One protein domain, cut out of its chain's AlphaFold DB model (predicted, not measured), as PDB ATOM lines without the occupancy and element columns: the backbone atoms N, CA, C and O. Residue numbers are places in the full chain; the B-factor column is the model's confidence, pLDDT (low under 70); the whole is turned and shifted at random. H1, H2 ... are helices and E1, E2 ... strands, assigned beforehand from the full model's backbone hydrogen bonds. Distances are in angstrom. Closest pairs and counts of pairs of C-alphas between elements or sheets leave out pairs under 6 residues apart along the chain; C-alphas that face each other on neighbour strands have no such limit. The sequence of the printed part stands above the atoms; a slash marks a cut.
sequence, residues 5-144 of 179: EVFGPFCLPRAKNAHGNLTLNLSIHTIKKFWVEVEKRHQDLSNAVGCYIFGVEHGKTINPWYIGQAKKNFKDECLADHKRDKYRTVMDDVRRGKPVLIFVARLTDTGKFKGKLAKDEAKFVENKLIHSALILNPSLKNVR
ATOM      1  N   GLU A   5       8.308 187.561  20.735       95.56
ATOM      2  CA  GLU A   5       9.289 188.636  20.824       95.56
ATOM      3  C   GLU A   5      10.545 188.287  20.025       95.56
ATOM      4  O   GLU A   5      10.856 187.111  19.808       95.56
ATOM      5  N   VAL A   6      11.223 189.320  19.526       96.38
ATOM      6  CA  VAL A   6      12.372 189.192  18.631       96.38
ATOM      7  C   VAL A   6      13.655 189.463  19.403       96.38
ATOM      8  O   VAL A   6      13.792 190.491  20.055       96.38
ATOM      9  N   PHE A   7      14.619 188.560  19.265       97.44
ATOM     10  CA  PHE A   7      15.913 188.620  19.928       97.44
ATOM     11  C   PHE A   7      17.037 188.522  18.900       97.44
ATOM     12  O   PHE A   7      17.021 187.657  18.019       97.44
ATOM     13  N   GLY A   8      18.049 189.377  19.045       94.38
ATOM     14  CA  GLY A   8      19.236 189.392  18.195       94.38
ATOM     15  C   GLY A   8      19.464 190.741  17.501       94.38
ATOM     16  O   GLY A   8      18.983 191.761  17.990       94.38
ATOM     17  N   PRO A   9      20.237 190.765  16.401       96.50
ATOM     18  CA  PRO A   9      20.928 189.619  15.809       96.50
ATOM     19  C   PRO A   9      22.035 189.056  16.720       96.50
ATOM     20  O   PRO A   9      22.651 189.771  17.519       96.50
ATOM     21  N   PHE A  10      22.307 187.759  16.581       97.25
ATOM     22  CA  PHE A  10      23.441 187.070  17.199       97.25
ATOM     23  C   PHE A  10      24.400 186.601  16.114       97.25
ATOM     24  O   PHE A  10      24.014 185.857  15.215       97.25
ATOM     25  N   CYS A  11      25.660 187.025  16.191       95.88
ATOM     26  CA  CYS A  11      26.670 186.630  15.218       95.88
ATOM     27  C   CYS A  11      27.015 185.152  15.368       95.88
ATOM     28  O   CYS A  11      27.404 184.714  16.452       95.88
ATOM     29  N   LEU A  12      26.968 184.407  14.267       95.62
ATOM     30  CA  LEU A  12      27.530 183.068  14.240       95.62
ATOM     31  C   LEU A  12      29.060 183.131  14.124       95.62
ATOM     32  O   LEU A  12      29.587 183.987  13.402       95.62
ATOM     33  N   PRO A  13      29.796 182.241  14.816       92.69
ATOM     34  CA  PRO A  13      31.250 182.251  14.763       92.69
ATOM     35  C   PRO A  13      31.781 181.935  13.363       92.69
ATOM     36  O   PRO A  13      31.254 181.074  12.652       92.69
ATOM     37  N   ARG A  14      32.879 182.595  12.993       91.06
ATOM     38  CA  ARG A  14      33.603 182.349  11.744       91.06
ATOM     39  C   ARG A  14      35.080 182.097  11.996       91.06
ATOM     40  O   ARG A  14      35.637 182.611  12.961       91.06
ATOM     41  N   ALA A  15      35.712 181.352  11.101       87.19
ATOM     42  CA  ALA A  15      37.160 181.179  11.061       87.19
ATOM     43  C   ALA A  15      37.638 181.068   9.612       87.19
ATOM     44  O   ALA A  15      36.850 180.764   8.714       87.19
ATOM     45  N   LYS A  16      38.924 181.344   9.375       84.75
ATOM     46  CA  LYS A  16      39.535 181.082   8.071       84.75
ATOM     47  C   LYS A  16      39.628 179.569   7.865       84.75
ATOM     48  O   LYS A  16      40.032 178.856   8.780       84.75
ATOM     49  N   ASN A  17      39.234 179.090   6.692       80.19
ATOM     50  CA  ASN A  17      39.477 177.712   6.279       80.19
ATOM     51  C   ASN A  17      40.925 177.540   5.776       80.19
ATOM     52  O   ASN A  17      41.693 178.502   5.737       80.19
ATOM     53  N   ALA A  18      41.285 176.321   5.362       78.56
ATOM     54  CA  ALA A  18      42.619 175.995   4.842       78.56
ATOM     55  C   ALA A  18      43.043 176.849   3.628       78.56
ATOM     56  O   ALA A  18      44.229 177.043   3.397       78.56
ATOM     57  N   HIS A  19      42.079 177.408   2.890       75.25
ATOM     58  CA  HIS A  19      42.309 178.271   1.728       75.25
ATOM     59  C   HIS A  19      42.300 179.771   2.078       75.25
ATOM     60  O   HIS A  19      42.267 180.615   1.189       75.25
ATOM     61  N   GLY A  20      42.280 180.128   3.369       76.38
ATOM     62  CA  GLY A  20      42.290 181.516   3.841       76.38
ATOM     63  C   GLY A  20      40.934 182.231   3.801       76.38
ATOM     64  O   GLY A  20      40.844 183.377   4.252       76.38
ATOM     65  N   ASN A  21      39.870 181.568   3.337       77.62
ATOM     66  CA  ASN A  21      38.526 182.138   3.221       77.62
ATOM     67  C   ASN A  21      37.775 182.071   4.552       77.62
ATOM     68  O   ASN A  21      37.801 181.058   5.251       77.62
ATOM     69  N   LEU A  22      37.075 183.148   4.904       82.88
ATOM     70  CA  LEU A  22      36.347 183.244   6.164       82.88
ATOM     71  C   LEU A  22      34.993 182.523   6.056       82.88
ATOM     72  O   LEU A  22      34.078 183.019   5.406       82.88
ATOM     73  N   THR A  23      34.857 181.376   6.718       84.06
ATOM     74  CA  THR A  23      33.652 180.530   6.691       84.06
ATOM     75  C   THR A  23      33.071 180.323   8.092       84.06
ATOM     76  O   THR A  23      33.666 180.723   9.097       84.06
ATOM     77  N   LEU A  24      31.887 179.716   8.176       90.31
ATOM     78  CA  LEU A  24      31.229 179.364   9.432       90.31
ATOM     79  C   LEU A  24      32.049 178.342  10.225       90.31
ATOM     80  O   LEU A  24      32.315 177.235   9.759       90.31
ATOM     81  N   ASN A  25      32.375 178.684  11.472       90.69
ATOM     82  CA  ASN A  25      33.029 177.784  12.416       90.69
ATOM     83  C   ASN A  25      32.022 177.316  13.470       90.69
ATOM     84  O   ASN A  25      31.889 177.909  14.540       90.69
ATOM     85  N   LEU A  26      31.341 176.215  13.166       89.19
ATOM     86  CA  LEU A  26      30.317 175.618  14.023       89.19
ATOM     87  C   LEU A  26      30.816 174.332  14.704       89.19
ATOM     88  O   LEU A  26      30.103 173.326  14.746       89.19
ATOM     89  N   SER A  27      32.058 174.355  15.210       90.31
ATOM     90  CA  SER A  27      32.579 173.300  16.090       90.31
ATOM     91  C   SER A  27      31.819 173.274  17.422       90.31
ATOM     92  O   SER A  27      31.217 174.273  17.823       90.31
ATOM     93  N   ILE A  28      31.883 172.152  18.145       90.06
ATOM     94  CA  ILE A  28      31.219 171.992  19.451       90.06
ATOM     95  C   ILE A  28      31.620 173.116  20.422       90.06
ATOM     96  O   ILE A  28      30.766 173.690  21.099       90.06
ATOM     97  N   HIS A  29      32.902 173.490  20.446       92.50
ATOM     98  CA  HIS A  29      33.412 174.555  21.313       92.50
ATOM     99  C   HIS A  29      32.862 175.932  20.935       92.50
ATOM    100  O   HIS A  29      32.415 176.689  21.797       92.50
ATOM    101  N   THR A  30      32.856 176.263  19.642       93.25
ATOM    102  CA  THR A  30      32.357 177.558  19.162       93.25
ATOM    103  C   THR A  30      30.849 177.687  19.339       93.25
ATOM    104  O   THR A  30      30.379 178.753  19.729       93.25
ATOM    105  N   ILE A  31      30.096 176.603  19.131       93.62
ATOM    106  CA  ILE A  31      28.654 176.556  19.405       93.62
ATOM    107  C   ILE A  31      28.387 176.749  20.900       93.62
ATOM    108  O   ILE A  31      27.503 177.521  21.268       93.62
ATOM    109  N   LYS A  32      29.159 176.094  21.777       94.94
ATOM    110  CA  LYS A  32      29.017 176.274  23.229       94.94
ATOM    111  C   LYS A  32      29.222 177.737  23.624       94.94
ATOM    112  O   LYS A  32      28.405 178.284  24.357       94.94
ATOM    113  N   LYS A  33      30.269 178.384  23.101       95.56
ATOM    114  CA  LYS A  33      30.524 179.817  23.324       95.56
ATOM    115  C   LYS A  33      29.399 180.700  22.791       95.56
ATOM    116  O   LYS A  33      28.974 181.605  23.494       95.56
ATOM    117  N   PHE A  34      28.897 180.417  21.591       96.38
ATOM    118  CA  PHE A  34      27.757 181.136  21.024       96.38
ATOM    119  C   PHE A  34      26.556 181.120  21.979       96.38
ATOM    120  O   PHE A  34      26.025 182.179  22.300       96.38
ATOM    121  N   TRP A  35      26.179 179.948  22.499       97.06
ATOM    122  CA  TRP A  35      25.053 179.849  23.430       97.06
ATOM    123  C   TRP A  35      25.309 180.541  24.767       97.06
ATOM    124  O   TRP A  35      24.388 181.142  25.301       97.06
ATOM    125  N   VAL A  36      26.545 180.535  25.276       97.06
ATOM    126  CA  VAL A  36      26.903 181.324  26.468       97.06
ATOM    127  C   VAL A  36      26.633 182.816  26.245       97.06
ATOM    128  O   VAL A  36      26.073 183.467  27.119       97.06
ATOM    129  N   GLU A  37      26.979 183.364  25.081       96.25
ATOM    130  CA  GLU A  37      26.723 184.779  24.775       96.25
ATOM    131  C   GLU A  37      25.236 185.090  24.559       96.25
ATOM    132  O   GLU A  37      24.767 186.164  24.938       96.25
ATOM    133  N   VAL A  38      24.476 184.151  23.985       97.25
ATOM    134  CA  VAL A  38      23.014 184.270  23.883       97.25
ATOM    135  C   VAL A  38      22.391 184.352  25.278       97.25
ATOM    136  O   VAL A  38      21.638 185.284  25.549       97.25
ATOM    137  N   GLU A  39      22.763 183.435  26.171       97.12
ATOM    138  CA  GLU A  39      22.242 183.344  27.541       97.12
ATOM    139  C   GLU A  39      22.621 184.546  28.412       97.12
ATOM    140  O   GLU A  39      21.809 185.022  29.199       97.12
ATOM    141  N   LYS A  40      23.825 185.101  28.231       97.12
ATOM    142  CA  LYS A  40      24.236 186.339  28.913       97.12
ATOM    143  C   LYS A  40      23.349 187.532  28.560       97.12
ATOM    144  O   LYS A  40      23.129 188.394  29.402       97.12
ATOM    145  N   ARG A  41      22.893 187.617  27.306       96.69
ATOM    146  CA  ARG A  41      22.032 188.714  26.838       96.69
ATOM    147  C   ARG A  41      20.571 188.474  27.197       96.69
ATOM    148  O   ARG A  41      19.871 189.420  27.538       96.69
ATOM    149  N   HIS A  42      20.121 187.226  27.088       96.38
ATOM    150  CA  HIS A  42      18.746 186.824  27.350       96.38
ATOM    151  C   HIS A  42      18.734 185.432  27.979       96.38
ATOM    152  O   HIS A  42      18.838 184.420  27.281       96.38
ATOM    153  N   GLN A  43      18.594 185.404  29.301       96.12
ATOM    154  CA  GLN A  43      18.534 184.169  30.075       96.12
ATOM    155  C   GLN A  43      17.364 183.290  29.610       96.12
ATOM    156  O   GLN A  43      16.257 183.782  29.424       96.12
ATOM    157  N   ASP A  44      17.617 181.992  29.448       95.94
ATOM    158  CA  ASP A  44      16.716 180.934  28.976       95.94
ATOM    159  C   ASP A  44      16.291 181.005  27.503       95.94
ATOM    160  O   ASP A  44      15.530 180.149  27.034       95.94
ATOM    161  N   LEU A  45      16.817 181.951  26.720       97.06
ATOM    162  CA  LEU A  45      16.477 182.047  25.301       97.06
ATOM    163  C   LEU A  45      16.907 180.796  24.523       97.06
ATOM    164  O   LEU A  45      16.197 180.380  23.613       97.06
ATOM    165  N   SER A  46      18.019 180.142  24.870       96.81
ATOM    166  CA  SER A  46      18.450 178.923  24.170       96.81
ATOM    167  C   SER A  46      17.467 177.759  24.333       96.81
ATOM    168  O   SER A  46      17.336 176.942  23.417       96.81
ATOM    169  N   ASN A  47      16.745 177.720  25.457       96.25
ATOM    170  CA  ASN A  47      15.727 176.722  25.785       96.25
ATOM    171  C   ASN A  47      14.332 177.091  25.254       96.25
ATOM    172  O   ASN A  47      13.416 176.269  25.304       96.25
ATOM    173  N   ALA A  48      14.154 178.311  24.741       96.75
ATOM    174  CA  ALA A  48      12.880 178.776  24.223       96.75
ATOM    175  C   ALA A  48      12.506 178.105  22.894       96.75
ATOM    176  O   ALA A  48      13.354 177.647  22.122       96.75
ATOM    177  N   VAL A  49      11.204 178.099  22.613       96.81
ATOM    178  CA  VAL A  49      10.621 177.631  21.350       96.81
ATOM    179  C   VAL A  49      10.177 178.809  20.487       96.81
ATOM    180  O   VAL A  49       9.873 179.891  20.994       96.81
ATOM    181  N   GLY A  50      10.068 178.599  19.179       96.19
ATOM    182  CA  GLY A  50       9.584 179.626  18.259       96.19
ATOM    183  C   GLY A  50      10.091 179.433  16.840       96.19
ATOM    184  O   GLY A  50      10.224 178.305  16.367       96.19
ATOM    185  N   CYS A  51      10.386 180.538  16.164       96.62
ATOM    186  CA  CYS A  51      11.009 180.546  14.843       96.62
ATOM    187  C   CYS A  51      12.377 181.222  14.907       96.62
ATOM    188  O   CYS A  51      12.643 182.031  15.788       96.62
ATOM    189  N   TYR A  52      13.257 180.893  13.974       97.38
ATOM    190  CA  TYR A  52      14.560 181.520  13.835       97.38
ATOM    191  C   TYR A  52      14.834 181.849  12.375       97.38
ATOM    192  O   TYR A  52      14.356 181.177  11.459       97.38
ATOM    193  N   ILE A  53      15.624 182.894  12.181       97.06
ATOM    194  CA  ILE A  53      16.009 183.415  10.879       97.06
ATOM    195  C   ILE A  53      17.527 183.401  10.831       97.06
ATOM    196  O   ILE A  53      18.186 184.071  11.626       97.06
ATOM    197  N   PHE A  54      18.077 182.640   9.898       97.44
ATOM    198  CA  PHE A  54      19.461 182.770   9.488       97.44
ATOM    199  C   PHE A  54      19.546 183.785   8.353       97.44
ATOM    200  O   PHE A  54      18.854 183.667   7.336       97.44
ATOM    201  N   GLY A  55      20.402 184.781   8.540       96.06
ATOM    202  CA  GLY A  55      20.639 185.833   7.567       96.06
ATOM    203  C   GLY A  55      22.111 186.191   7.456       96.06
ATOM    204  O   GLY A  55      22.942 185.771   8.264       96.06
ATOM    205  N   VAL A  56      22.421 186.991   6.442       95.56
ATOM    206  CA  VAL A  56      23.754 187.549   6.229       95.56
ATOM    207  C   VAL A  56      23.668 189.067   6.340       95.56
ATOM    208  O   VAL A  56      22.933 189.722   5.604       95.56
ATOM    209  N   GLU A  57      24.397 189.609   7.309       95.12
ATOM    210  CA  GLU A  57      24.482 191.032   7.624       95.12
ATOM    211  C   GLU A  57      25.553 191.713   6.754       95.12
ATOM    212  O   GLU A  57      26.716 191.291   6.725       95.12
ATOM    213  N   HIS A  58      25.162 192.790   6.067       92.06
ATOM    214  CA  HIS A  58      26.022 193.667   5.274       92.06
ATOM    215  C   HIS A  58      25.855 195.115   5.753       92.06
ATOM    216  O   HIS A  58      24.919 195.820   5.377       92.06
ATOM    217  N   GLY A  59      26.771 195.582   6.604       89.06
ATOM    218  CA  GLY A  59      26.664 196.916   7.194       89.06
ATOM    219  C   GLY A  59      25.442 197.015   8.108       89.06
ATOM    220  O   GLY A  59      25.455 196.446   9.192       89.06
ATOM    221  N   LYS A  60      24.402 197.738   7.671       86.81
ATOM    222  CA  LYS A  60      23.159 197.951   8.437       86.81
ATOM    223  C   LYS A  60      21.986 197.078   7.976       86.81
ATOM    224  O   LYS A  60      20.910 197.164   8.558       86.81
ATOM    225  N   THR A  61      22.160 196.281   6.922       89.94
ATOM    226  CA  THR A  61      21.093 195.441   6.367       89.94
ATOM    227  C   THR A  61      21.350 193.971   6.666       89.94
ATOM    228  O   THR A  61      22.494 193.517   6.686       89.94
ATOM    229  N   ILE A  62      20.279 193.211   6.900       93.94
ATOM    230  CA  ILE A  62      20.328 191.758   7.087       93.94
ATOM    231  C   ILE A  62      19.473 191.129   5.997       93.94
ATOM    232  O   ILE A  62      18.265 191.351   5.958       93.94
ATOM    233  N   ASN A  63      20.096 190.330   5.133       93.81
ATOM    234  CA  ASN A  63      19.374 189.576   4.116       93.81
ATOM    235  C   ASN A  63      19.010 188.184   4.666       93.81
ATOM    236  O   ASN A  63      19.929 187.433   5.016       93.81
ATOM    237  N   PRO A  64      17.722 187.814   4.791       95.00
ATOM    238  CA  PRO A  64      17.330 186.498   5.287       95.00
ATOM    239  C   PRO A  64      17.602 185.425   4.231       95.00
ATOM    240  O   PRO A  64      17.275 185.598   3.063       95.00
ATOM    241  N   TRP A  65      18.171 184.294   4.635       94.44
ATOM    242  CA  TRP A  65      18.520 183.194   3.725       94.44
ATOM    243  C   TRP A  65      17.860 181.873   4.083       94.44
ATOM    244  O   TRP A  65      17.637 181.036   3.206       94.44
ATOM    245  N   TYR A  66      17.537 181.683   5.358       94.31
ATOM    246  CA  TYR A  66      16.843 180.500   5.825       94.31
ATOM    247  C   TYR A  66      15.988 180.830   7.043       94.31
ATOM    248  O   TYR A  66      16.430 181.522   7.955       94.31
ATOM    249  N   ILE A  67      14.774 180.296   7.077       94.94
ATOM    250  CA  ILE A  67      13.855 180.414   8.208       94.94
ATOM    251  C   ILE A  67      13.479 179.013   8.662       94.94
ATOM    252  O   ILE A  67      13.201 178.137   7.842       94.94
ATOM    253  N   GLY A  68      13.476 178.784   9.967       93.75
ATOM    254  CA  GLY A  68      13.028 177.524  10.536       93.75
ATOM    255  C   GLY A  68      12.250 177.718  11.822       93.75
ATOM    256  O   GLY A  68      12.321 178.757  12.471       93.75
ATOM    257  N   GLN A  69      11.521 176.684  12.208       94.81
ATOM    258  CA  GLN A  69      10.929 176.548  13.534       94.81
ATOM    259  C   GLN A  69      11.829 175.738  14.474       94.81
ATOM    260  O   GLN A  69      12.568 174.861  14.028       94.81
ATOM    261  N   ALA A  70      11.718 176.032  15.766       95.19
ATOM    262  CA  ALA A  70      12.278 175.280  16.877       95.19
ATOM    263  C   ALA A  70      11.135 174.894  17.827       95.19
ATOM    264  O   ALA A  70      10.567 175.754  18.503       95.19
ATOM    265  N   LYS A  71      10.753 173.613  17.845       93.12
ATOM    266  CA  LYS A  71       9.614 173.107  18.637       93.12
ATOM    267  C   LYS A  71      10.020 172.574  20.004       93.12
ATOM    268  O   LYS A  71       9.211 172.620  20.926       93.12
ATOM    269  N   LYS A  72      11.241 172.053  20.102       92.69
ATOM    270  CA  LYS A  72      11.879 171.566  21.322       92.69
ATOM    271  C   LYS A  72      12.594 172.710  22.027       92.69
ATOM    272  O   LYS A  72      12.259 173.018  23.160       92.69
ATOM    273  N   ASN A  73      13.563 173.322  21.352       95.12
ATOM    274  CA  ASN A  73      14.263 174.528  21.781       95.12
ATOM    275  C   ASN A  73      15.164 175.037  20.641       95.12
ATOM    276  O   ASN A  73      15.479 174.292  19.706       95.12
ATOM    277  N   PHE A  74      15.592 176.299  20.703       97.25
ATOM    278  CA  PHE A  74      16.498 176.854  19.697       97.25
ATOM    279  C   PHE A  74      17.857 176.153  19.680       97.25
ATOM    280  O   PHE A  74      18.381 175.899  18.593       97.25
ATOM    281  N   LYS A  75      18.405 175.812  20.851       95.94
ATOM    282  CA  LYS A  75      19.734 175.207  20.999       95.94
ATOM    283  C   LYS A  75      19.951 173.959  20.154       95.94
ATOM    284  O   LYS A  75      20.974 173.844  19.477       95.94
ATOM    285  N   ASP A  76      18.975 173.067  20.180       94.06
ATOM    286  CA  ASP A  76      19.032 171.755  19.551       94.06
ATOM    287  C   ASP A  76      18.618 171.813  18.075       94.06
ATOM    288  O   ASP A  76      19.080 171.003  17.272       94.06
ATOM    289  N   GLU A  77      17.755 172.760  17.686       95.31
ATOM    290  CA  GLU A  77      17.145 172.756  16.350       95.31
ATOM    291  C   GLU A  77      17.768 173.742  15.358       95.31
ATOM    292  O   GLU A  77      17.901 173.406  14.178       95.31
ATOM    293  N   CYS A  78      18.160 174.950  15.784       95.25
ATOM    294  CA  CYS A  78      18.621 175.976  14.837       95.25
ATOM    295  C   CYS A  78      20.049 175.743  14.324       95.25
ATOM    296  O   CYS A  78      20.406 176.249  13.259       95.25
ATOM    297  N   LEU A  79      20.839 174.946  15.049       94.12
ATOM    298  CA  LEU A  79      22.205 174.547  14.702       94.12
ATOM    299  C   LEU A  79      22.346 173.024  14.547       94.12
ATOM    300  O   LEU A  79      23.456 172.508  14.631       94.12
ATOM    301  N   ALA A  80      21.259 172.292  14.292       92.94
ATOM    302  CA  ALA A  80      21.347 170.876  13.925       92.94
ATOM    303  C   ALA A  80      22.170 170.690  12.633       92.94
ATOM    304  O   ALA A  80      22.191 171.584  11.787       92.94
ATOM    305  N   ASP A  81      22.826 169.539  12.453       89.50
ATOM    306  CA  ASP A  81      23.805 169.299  11.369       89.50
ATOM    307  C   ASP A  81      23.289 169.709   9.986       89.50
ATOM    308  O   ASP A  81      23.846 170.586   9.329       89.50
ATOM    309  N   HIS A  82      22.112 169.205   9.620       88.00
ATOM    310  CA  HIS A  82      21.454 169.509   8.351       88.00
ATOM    311  C   HIS A  82      21.038 170.991   8.172       88.00
ATOM    312  O   HIS A  82      20.651 171.394   7.073       88.00
ATOM    313  N   LYS A  83      21.043 171.812   9.235       91.81
ATOM    314  CA  LYS A  83      20.896 173.280   9.151       91.81
ATOM    315  C   LYS A  83      22.246 173.950   8.948       91.81
ATOM    316  O   LYS A  83      22.350 174.842   8.112       91.81
ATOM    317  N   ARG A  84      23.276 173.492   9.670       91.75
ATOM    318  CA  ARG A  84      24.648 174.002   9.541       91.75
ATOM    319  C   ARG A  84      25.142 173.889   8.106       91.75
ATOM    320  O   ARG A  84      25.735 174.840   7.609       91.75
ATOM    321  N   ASP A  85      24.844 172.782   7.437       90.31
ATOM    322  CA  ASP A  85      25.245 172.585   6.043       90.31
ATOM    323  C   ASP A  85      24.551 173.575   5.104       90.31
ATOM    324  O   ASP A  85      25.214 174.189   4.276       90.31
ATOM    325  N   LYS A  86      23.260 173.860   5.313       90.75
ATOM    326  CA  LYS A  86      22.564 174.917   4.558       90.75
ATOM    327  C   LYS A  86      23.183 176.287   4.788       90.75
ATOM    328  O   LYS A  86      23.317 177.059   3.845       90.75
ATOM    329  N   TYR A  87      23.554 176.600   6.029       93.69
ATOM    330  CA  TYR A  87      24.189 177.879   6.342       93.69
ATOM    331  C   TYR A  87      25.560 177.989   5.682       93.69
ATOM    332  O   TYR A  87      25.885 179.047   5.157       93.69
ATOM    333  N   ARG A  88      26.344 176.903   5.663       90.94
ATOM    334  CA  ARG A  88      27.619 176.845   4.937       90.94
ATOM    335  C   ARG A  88      27.415 177.080   3.447       90.94
ATOM    336  O   ARG A  88      28.018 178.007   2.930       90.94
ATOM    337  N   THR A  89      26.484 176.365   2.809       90.06
ATOM    338  CA  THR A  89      26.160 176.575   1.389       90.06
ATOM    339  C   THR A  89      25.771 178.024   1.100       90.06
ATOM    340  O   THR A  89      26.250 178.605   0.137       90.06
ATOM    341  N   VAL A  90      24.958 178.651   1.957       90.81
ATOM    342  CA  VAL A  90      24.635 180.079   1.807       90.81
ATOM    343  C   VAL A  90      25.884 180.949   1.922       90.81
ATOM    344  O   VAL A  90      26.050 181.881   1.144       90.81
ATOM    345  N   MET A  91      26.762 180.686   2.888       90.31
ATOM    346  CA  MET A  91      27.986 181.474   3.041       90.31
ATOM    347  C   MET A  91      28.948 181.295   1.864       90.31
ATOM    348  O   MET A  91      29.622 182.257   1.497       90.31
ATOM    349  N   ASP A  92      28.975 180.111   1.258       87.69
ATOM    350  CA  ASP A  92      29.753 179.830   0.053       87.69
ATOM    351  C   ASP A  92      29.162 180.556  -1.173       87.69
ATOM    352  O   ASP A  92      29.910 181.132  -1.968       87.69
ATOM    353  N   ASP A  93      27.827 180.626  -1.276       86.38
ATOM    354  CA  ASP A  93      27.108 181.357  -2.330       86.38
ATOM    355  C   ASP A  93      27.300 182.883  -2.203       86.38
ATOM    356  O   ASP A  93      27.633 183.564  -3.174       86.38
ATOM    357  N   VAL A  94      27.109 183.443  -1.001       85.38
ATOM    358  CA  VAL A  94      27.140 184.899  -0.750       85.38
ATOM    359  C   VAL A  94      28.572 185.441  -0.658       85.38
ATOM    360  O   VAL A  94      28.816 186.612  -0.952       85.38
ATOM    361  N   ARG A  95      29.539 184.601  -0.261       78.88
ATOM    362  CA  ARG A  95      30.991 184.868  -0.135       78.88
ATOM    363  C   ARG A  95      31.417 185.949   0.866       78.88
ATOM    364  O   ARG A  95      32.564 185.944   1.313       78.88
ATOM    365  N   ARG A  96      30.557 186.910   1.208       84.75
ATOM    366  CA  ARG A  96      30.850 188.052   2.092       84.75
ATOM    367  C   ARG A  96      29.699 188.303   3.063       84.75
ATOM    368  O   ARG A  96      28.616 187.765   2.909       84.75
ATOM    369  N   GLY A  97      29.938 189.153   4.059       90.44
ATOM    370  CA  GLY A  97      28.944 189.493   5.079       90.44
ATOM    371  C   GLY A  97      29.026 188.603   6.317       90.44
ATOM    372  O   GLY A  97      29.773 187.620   6.367       90.44
ATOM    373  N   LYS A  98      28.328 189.015   7.370       93.69
ATOM    374  CA  LYS A  98      28.406 188.403   8.695       93.69
ATOM    375  C   LYS A  98      27.180 187.510   8.926       93.69
ATOM    376  O   LYS A  98      26.064 188.013   8.900       93.69
ATOM    377  N   PRO A  99      27.358 186.198   9.141       95.94
ATOM    378  CA  PRO A  99      26.242 185.301   9.393       95.94
ATOM    379  C   PRO A  99      25.635 185.601  10.760       95.94
ATOM    380  O   PRO A  99      26.353 185.682  11.763       95.94
ATOM    381  N   VAL A 100      24.317 185.737  10.804       97.25
ATOM    382  CA  VAL A 100      23.575 186.047  12.026       97.25
ATOM    383  C   VAL A 100      22.365 185.138  12.192       97.25
ATOM    384  O   VAL A 100      21.773 184.681  11.215       97.25
ATOM    385  N   LEU A 101      21.992 184.904  13.449       97.88
ATOM    386  CA  LEU A 101      20.701 184.347  13.833       97.88
ATOM    387  C   LEU A 101      19.849 185.415  14.513       97.88
ATOM    388  O   LEU A 101      20.330 186.165  15.362       97.88
ATOM    389  N   ILE A 102      18.573 185.448  14.151       98.19
ATOM    390  CA  ILE A 102      17.524 186.199  14.840       98.19
ATOM    391  C   ILE A 102      16.518 185.175  15.358       98.19
ATOM    392  O   ILE A 102      16.101 184.291  14.607       98.19
ATOM    393  N   PHE A 103      16.130 185.284  16.624       97.94
ATOM    394  CA  PHE A 103      15.145 184.403  17.245       97.94
ATOM    395  C   PHE A 103      13.820 185.138  17.417       97.94
ATOM    396  O   PHE A 103      13.787 186.265  17.893       97.94
ATOM    397  N   VAL A 104      12.728 184.483  17.046       97.12
ATOM    398  CA  VAL A 104      11.350 184.926  17.262       97.12
ATOM    399  C   VAL A 104      10.748 183.960  18.276       97.12
ATOM    400  O   VAL A 104      10.213 182.908  17.914       97.12
ATOM    401  N   ALA A 105      10.935 184.267  19.557       96.69
ATOM    402  CA  ALA A 105      10.635 183.358  20.655       96.69
ATOM    403  C   ALA A 105       9.189 183.511  21.131       96.69
ATOM    404  O   ALA A 105       8.651 184.617  21.212       96.69
ATOM    405  N   ARG A 106       8.558 182.387  21.473       95.44
ATOM    406  CA  ARG A 106       7.202 182.354  22.021       95.44
ATOM    407  C   ARG A 106       7.229 182.630  23.521       95.44
ATOM    408  O   ARG A 106       7.920 181.936  24.267       95.44
ATOM    409  N   LEU A 107       6.406 183.577  23.965       92.81
ATOM    410  CA  LEU A 107       6.289 183.952  25.375       92.81
ATOM    411  C   LEU A 107       4.979 183.467  26.008       92.81
ATOM    412  O   LEU A 107       4.010 183.175  25.324       92.81
ATOM    413  N   THR A 108       4.893 183.379  27.323       90.50
ATOM    414  CA  THR A 108       3.616 183.309  28.038       90.50
ATOM    415  C   THR A 108       2.976 184.697  28.075       90.50
ATOM    416  O   THR A 108       3.625 185.704  27.780       90.50
ATOM    417  N   ASP A 109       1.710 184.783  28.486       86.62
ATOM    418  CA  ASP A 109       1.072 186.088  28.723       86.62
ATOM    419  C   ASP A 109       1.792 186.884  29.835       86.62
ATOM    420  O   ASP A 109       1.789 188.110  29.826       86.62
ATOM    421  N   THR A 110       2.516 186.191  30.723       87.06
ATOM    422  CA  THR A 110       3.383 186.773  31.762       87.06
ATOM    423  C   THR A 110       4.797 187.131  31.283       87.06
ATOM    424  O   THR A 110       5.623 187.544  32.090       87.06
ATOM    425  N   GLY A 111       5.107 186.964  29.991       86.75
ATOM    426  CA  GLY A 111       6.399 187.341  29.406       86.75
ATOM    427  C   GLY A 111       7.536 186.328  29.581       86.75
ATOM    428  O   GLY A 111       8.659 186.618  29.190       86.75
ATOM    429  N   LYS A 112       7.277 185.132  30.124       90.81
ATOM    430  CA  LYS A 112       8.287 184.065  30.252       90.81
ATOM    431  C   LYS A 112       8.417 183.273  28.955       90.81
ATOM    432  O   LYS A 112       7.437 183.137  28.229       90.81
ATOM    433  N   PHE A 113       9.573 182.675  28.678       92.75
ATOM    434  CA  PHE A 113       9.704 181.774  27.531       92.75
ATOM    435  C   PHE A 113       8.807 180.544  27.680       92.75
ATOM    436  O   PHE A 113       8.744 179.904  28.730       92.75
ATOM    437  N   LYS A 114       8.085 180.210  26.609       85.44
ATOM    438  CA  LYS A 114       7.239 179.019  26.564       85.44
ATOM    439  C   LYS A 114       8.091 177.809  26.171       85.44
ATOM    440  O   LYS A 114       8.916 177.901  25.271       85.44
ATOM    441  N   GLY A 115       7.854 176.660  26.804       82.56
ATOM    442  CA  GLY A 115       8.592 175.415  26.521       82.56
ATOM    443  C   GLY A 115       7.941 174.483  25.491       82.56
ATOM    444  O   GLY A 115       8.494 173.438  25.172       82.56
ATOM    445  N   LYS A 116       6.738 174.807  24.997       84.94
ATOM    446  CA  LYS A 116       6.020 174.000  23.995       84.94
ATOM    447  C   LYS A 116       5.383 174.892  22.945       84.94
ATOM    448  O   LYS A 116       4.703 175.865  23.284       84.94
ATOM    449  N   LEU A 117       5.558 174.513  21.685       85.81
ATOM    450  CA  LEU A 117       5.001 175.216  20.538       85.81
ATOM    451  C   LEU A 117       3.985 174.333  19.818       85.81
ATOM    452  O   LEU A 117       4.316 173.218  19.405       85.81
ATOM    453  N   ALA A 118       2.752 174.819  19.664       86.75
ATOM    454  CA  ALA A 118       1.746 174.090  18.904       86.75
ATOM    455  C   ALA A 118       2.148 174.040  17.421       86.75
ATOM    456  O   ALA A 118       2.708 174.994  16.880       86.75
ATOM    457  N   LYS A 119       1.880 172.913  16.750       85.50
ATOM    458  CA  LYS A 119       2.334 172.671  15.370       85.50
ATOM    459  C   LYS A 119       1.801 173.718  14.391       85.50
ATOM    460  O   LYS A 119       2.573 174.206  13.566       85.50
ATOM    461  N   ASP A 120       0.518 174.046  14.488       86.56
ATOM    462  CA  ASP A 120      -0.139 174.970  13.559       86.56
ATOM    463  C   ASP A 120       0.246 176.422  13.838       86.56
ATOM    464  O   ASP A 120       0.481 177.185  12.906       86.56
ATOM    465  N   GLU A 121       0.431 176.767  15.113       87.25
ATOM    466  CA  GLU A 121       0.974 178.054  15.553       87.25
ATOM    467  C   GLU A 121       2.394 178.273  14.999       87.25
ATOM    468  O   GLU A 121       2.659 179.287  14.351       87.25
ATOM    469  N   ALA A 122       3.288 177.292  15.172       86.19
ATOM    470  CA  ALA A 122       4.646 177.338  14.631       86.19
ATOM    471  C   ALA A 122       4.644 177.538  13.113       86.19
ATOM    472  O   ALA A 122       5.347 178.399  12.588       86.19
ATOM    473  N   LYS A 123       3.815 176.751  12.417       88.69
ATOM    474  CA  LYS A 123       3.693 176.777  10.962       88.69
ATOM    475  C   LYS A 123       3.144 178.112  10.467       88.69
ATOM    476  O   LYS A 123       3.606 178.616   9.448       88.69
ATOM    477  N   PHE A 124       2.169 178.689  11.167       88.50
ATOM    478  CA  PHE A 124       1.601 179.984  10.813       88.50
ATOM    479  C   PHE A 124       2.660 181.091  10.879       88.50
ATOM    480  O   PHE A 124       2.848 181.811   9.897       88.50
ATOM    481  N   VAL A 125       3.389 181.186  11.995       90.12
ATOM    482  CA  VAL A 125       4.436 182.203  12.177       90.12
ATOM    483  C   VAL A 125       5.587 181.987  11.194       90.12
ATOM    484  O   VAL A 125       5.999 182.931  10.525       90.12
ATOM    485  N   GLU A 126       6.052 180.746  11.031       91.88
ATOM    486  CA  GLU A 126       7.095 180.388  10.062       91.88
ATOM    487  C   GLU A 126       6.702 180.798   8.635       91.88
ATOM    488  O   GLU A 126       7.478 181.458   7.950       91.88
ATOM    489  N   ASN A 127       5.479 180.480   8.198       88.50
ATOM    490  CA  ASN A 127       5.005 180.830   6.860       88.50
ATOM    491  C   ASN A 127       4.919 182.344   6.646       88.50
ATOM    492  O   ASN A 127       5.278 182.827   5.573       88.50
ATOM    493  N   LYS A 128       4.466 183.101   7.654       88.50
ATOM    494  CA  LYS A 128       4.431 184.566   7.579       88.50
ATOM    495  C   LYS A 128       5.837 185.151   7.461       88.50
ATOM    496  O   LYS A 128       6.060 185.997   6.601       88.50
ATOM    497  N   LEU A 129       6.793 184.653   8.247       90.75
ATOM    498  CA  LEU A 129       8.193 185.075   8.159       90.75
ATOM    499  C   LEU A 129       8.809 184.726   6.799       90.75
ATOM    500  O   LEU A 129       9.489 185.562   6.211       90.75
ATOM    501  N   ILE A 130       8.553 183.520   6.278       88.81
ATOM    502  CA  ILE A 130       9.019 183.092   4.949       88.81
ATOM    503  C   ILE A 130       8.471 184.014   3.867       88.81
ATOM    504  O   ILE A 130       9.231 184.455   3.011       88.81
ATOM    505  N   HIS A 131       7.177 184.328   3.915       83.69
ATOM    506  CA  HIS A 131       6.560 185.200   2.927       83.69
ATOM    507  C   HIS A 131       7.206 186.592   2.918       83.69
ATOM    508  O   HIS A 131       7.622 187.065   1.863       83.69
ATOM    509  N   SER A 132       7.384 187.207   4.089       85.56
ATOM    510  CA  SER A 132       8.071 188.498   4.199       85.56
ATOM    511  C   SER A 132       9.530 188.426   3.738       85.56
ATOM    512  O   SER A 132      10.028 189.351   3.100       85.56
ATOM    513  N   ALA A 133      10.222 187.322   4.024       87.88
ATOM    514  CA  ALA A 133      11.605 187.130   3.611       87.88
ATOM    515  C   ALA A 133      11.762 186.920   2.104       87.88
ATOM    516  O   ALA A 133      12.768 187.356   1.561       87.88
ATOM    517  N   LEU A 134      10.788 186.312   1.419       84.25
ATOM    518  CA  LEU A 134      10.818 186.132  -0.037       84.25
ATOM    519  C   LEU A 134      10.743 187.456  -0.803       84.25
ATOM    520  O   LEU A 134      11.338 187.571  -1.871       84.25
ATOM    521  N   ILE A 135      10.058 188.461  -0.246       79.50
ATOM    522  CA  ILE A 135      10.015 189.817  -0.816       79.50
ATOM    523  C   ILE A 135      11.413 190.454  -0.791       79.50
ATOM    524  O   ILE A 135      11.789 191.154  -1.727       79.50
ATOM    525  N   LEU A 136      12.192 190.192   0.265       81.38
ATOM    526  CA  LEU A 136      13.546 190.729   0.442       81.38
ATOM    527  C   LEU A 136      14.616 189.885  -0.266       81.38
ATOM    528  O   LEU A 136      15.569 190.428  -0.817       81.38
ATOM    529  N   ASN A 137      14.455 188.561  -0.251       85.06
ATOM    530  CA  ASN A 137      15.358 187.593  -0.852       85.06
ATOM    531  C   ASN A 137      14.580 186.519  -1.630       85.06
ATOM    532  O   ASN A 137      14.221 185.477  -1.066       85.06
ATOM    533  N   PRO A 138      14.397 186.705  -2.946       81.62
ATOM    534  CA  PRO A 138      13.795 185.692  -3.809       81.62
ATOM    535  C   PRO A 138      14.583 184.372  -3.863       81.62
ATOM    536  O   PRO A 138      14.052 183.365  -4.312       81.62
ATOM    537  N   SER A 139      15.841 184.337  -3.411       83.06
ATOM    538  CA  SER A 139      16.697 183.141  -3.399       83.06
ATOM    539  C   SER A 139      16.724 182.411  -2.046       83.06
ATOM    540  O   SER A 139      17.685 181.698  -1.739       83.06
ATOM    541  N   LEU A 140      15.685 182.579  -1.219       86.25
ATOM    542  CA  LEU A 140      15.557 181.934   0.089       86.25
ATOM    543  C   LEU A 140      15.709 180.400  -0.013       86.25
ATOM    544  O   LEU A 140      14.973 179.728  -0.732       86.25
ATOM    545  N   LYS A 141      16.619 179.802   0.768       84.69
ATOM    546  CA  LYS A 141      16.966 178.363   0.691       84.69
ATOM    547  C   LYS A 141      16.015 177.451   1.490       84.69
ATOM    548  O   LYS A 141      16.382 176.347   1.913       84.69
ATOM    549  N   ASN A 142      14.785 177.891   1.747       79.31
ATOM    550  CA  ASN A 142      13.787 177.100   2.465       79.31
ATOM    551  C   ASN A 142      13.278 175.944   1.586       79.31
ATOM    552  O   ASN A 142      12.682 176.161   0.544       79.31
ATOM    553  N   VAL A 143      13.481 174.696   2.026       58.53
ATOM    554  CA  VAL A 143      13.301 173.489   1.184       58.53
ATOM    555  C   VAL A 143      11.834 173.127   0.891       58.53
ATOM    556  O   VAL A 143      11.572 172.422  -0.074       58.53
ATOM    557  N   ARG A 144      10.866 173.551   1.718       54.72
ATOM    558  CA  ARG A 144       9.492 172.998   1.669       54.72
ATOM    559  C   ARG A 144       8.362 173.983   1.379       54.72
ATOM    560  O   ARG A 144       7.314 173.529   0.939       54.72
TER     561      ARG A 144
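Overview. This is residues 5 to 144 of the 179 residues of an uncharacterized protein of Gammaproteobacteria bacterium (UniProt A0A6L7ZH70). A strongly twisted sheet of four strands forms the core, with the long helix H4 packed along one face and H3 along the opposite face, both over E4 and E5, while H1 packs beside the edge strand E1. The small hairpin of E2 and E3 lies at one end of the longest axis, next to H3, and the loop of residues 107 to 118 lies at the other end. The arrangement is three layers, helices on both faces of a sheet: H1 and H3 on one face, H4 on the other. The printed part has 140 residues, with four named helices and six named strands in the order E1 E2 E3 H1 E4 E5 H2 H3 E6 H4; the large sheet runs E1 - E6 - E4 - E5, all antiparallel, and the class is mixed, helices and strands. The whole is compact, with a radius of gyration of the C-alphas of 14.7 A and spans of 49 by 33 by 28 A.

Along the chain. E1, residues 5 to 11, starts at C-alpha 5 (9.289, 188.636, 20.824) and runs on into E2, residues 14 to 16, at 15 degrees. E3 is residues 22 to 24, and H1, residues 28 to 41, is 20.5 A long. E4, residues 50 to 58, measures 25.2 A; E5, residues 61 to 70, measures 24.4 A and bends by 68 degrees at residue 65. H2 is residues 74 to 77, H3 residues 81 to 94, 20.0 A. E6, residues 98 to 106, measures 25.8 A, and H4, residues 119 to 136, measures 26.0 A, ending at C-alpha 136 (13.546, 190.729, 0.442).

Arrangement. E1 and E6 are antiparallel, with N 7 and O 103 at 2.8 A. E6 and E4 have N 53 and O 102 at 2.8 A. The hairpin of E4 and E5 has N 52 and O 68 at 2.8 A, and the hairpin of E2 and E3 has N 15 and O 23 at 2.9 A. H4 runs along the strands at a height over the sheet of 8.7 A; the closest C-alphas to E5 are those of Pro 64 and Ala 133, 6.0 A. H3, on the opposite face, has a height over the sheet of 9.1 A and also runs along the strands; its C-alpha 88 is 6.3 A from that of Leu 24 in E3, their closest pair. H1 is on the sheet, with the C-alphas of Phe 10 and Val 38 closest, 7.3 A. H2 only grazes the sheet, and is close but not clearly touching to H1, the C-alphas of Trp 35 and Lys 75 being closest at 7.5 A. E5, H2, H3 and E6 form a split strand-helix-strand unit, two strands running the same way with E4 between them in the sheet; its crossover is right-handed. Every O i to N i+4 pair is within hydrogen-bond range in H1, 9 of 10 in H3 and 12 of 14 in H4; H2 is too short for one.

Size, cuts and confidence. The C-alphas farthest apart, those of His 19 and Asp 109, are 49.9 A apart. The printed part has no cut, and E6 to H4 is the one long link. Mean pLDDT of the printed part is 90.6, and residues 143 to 144 are under 70.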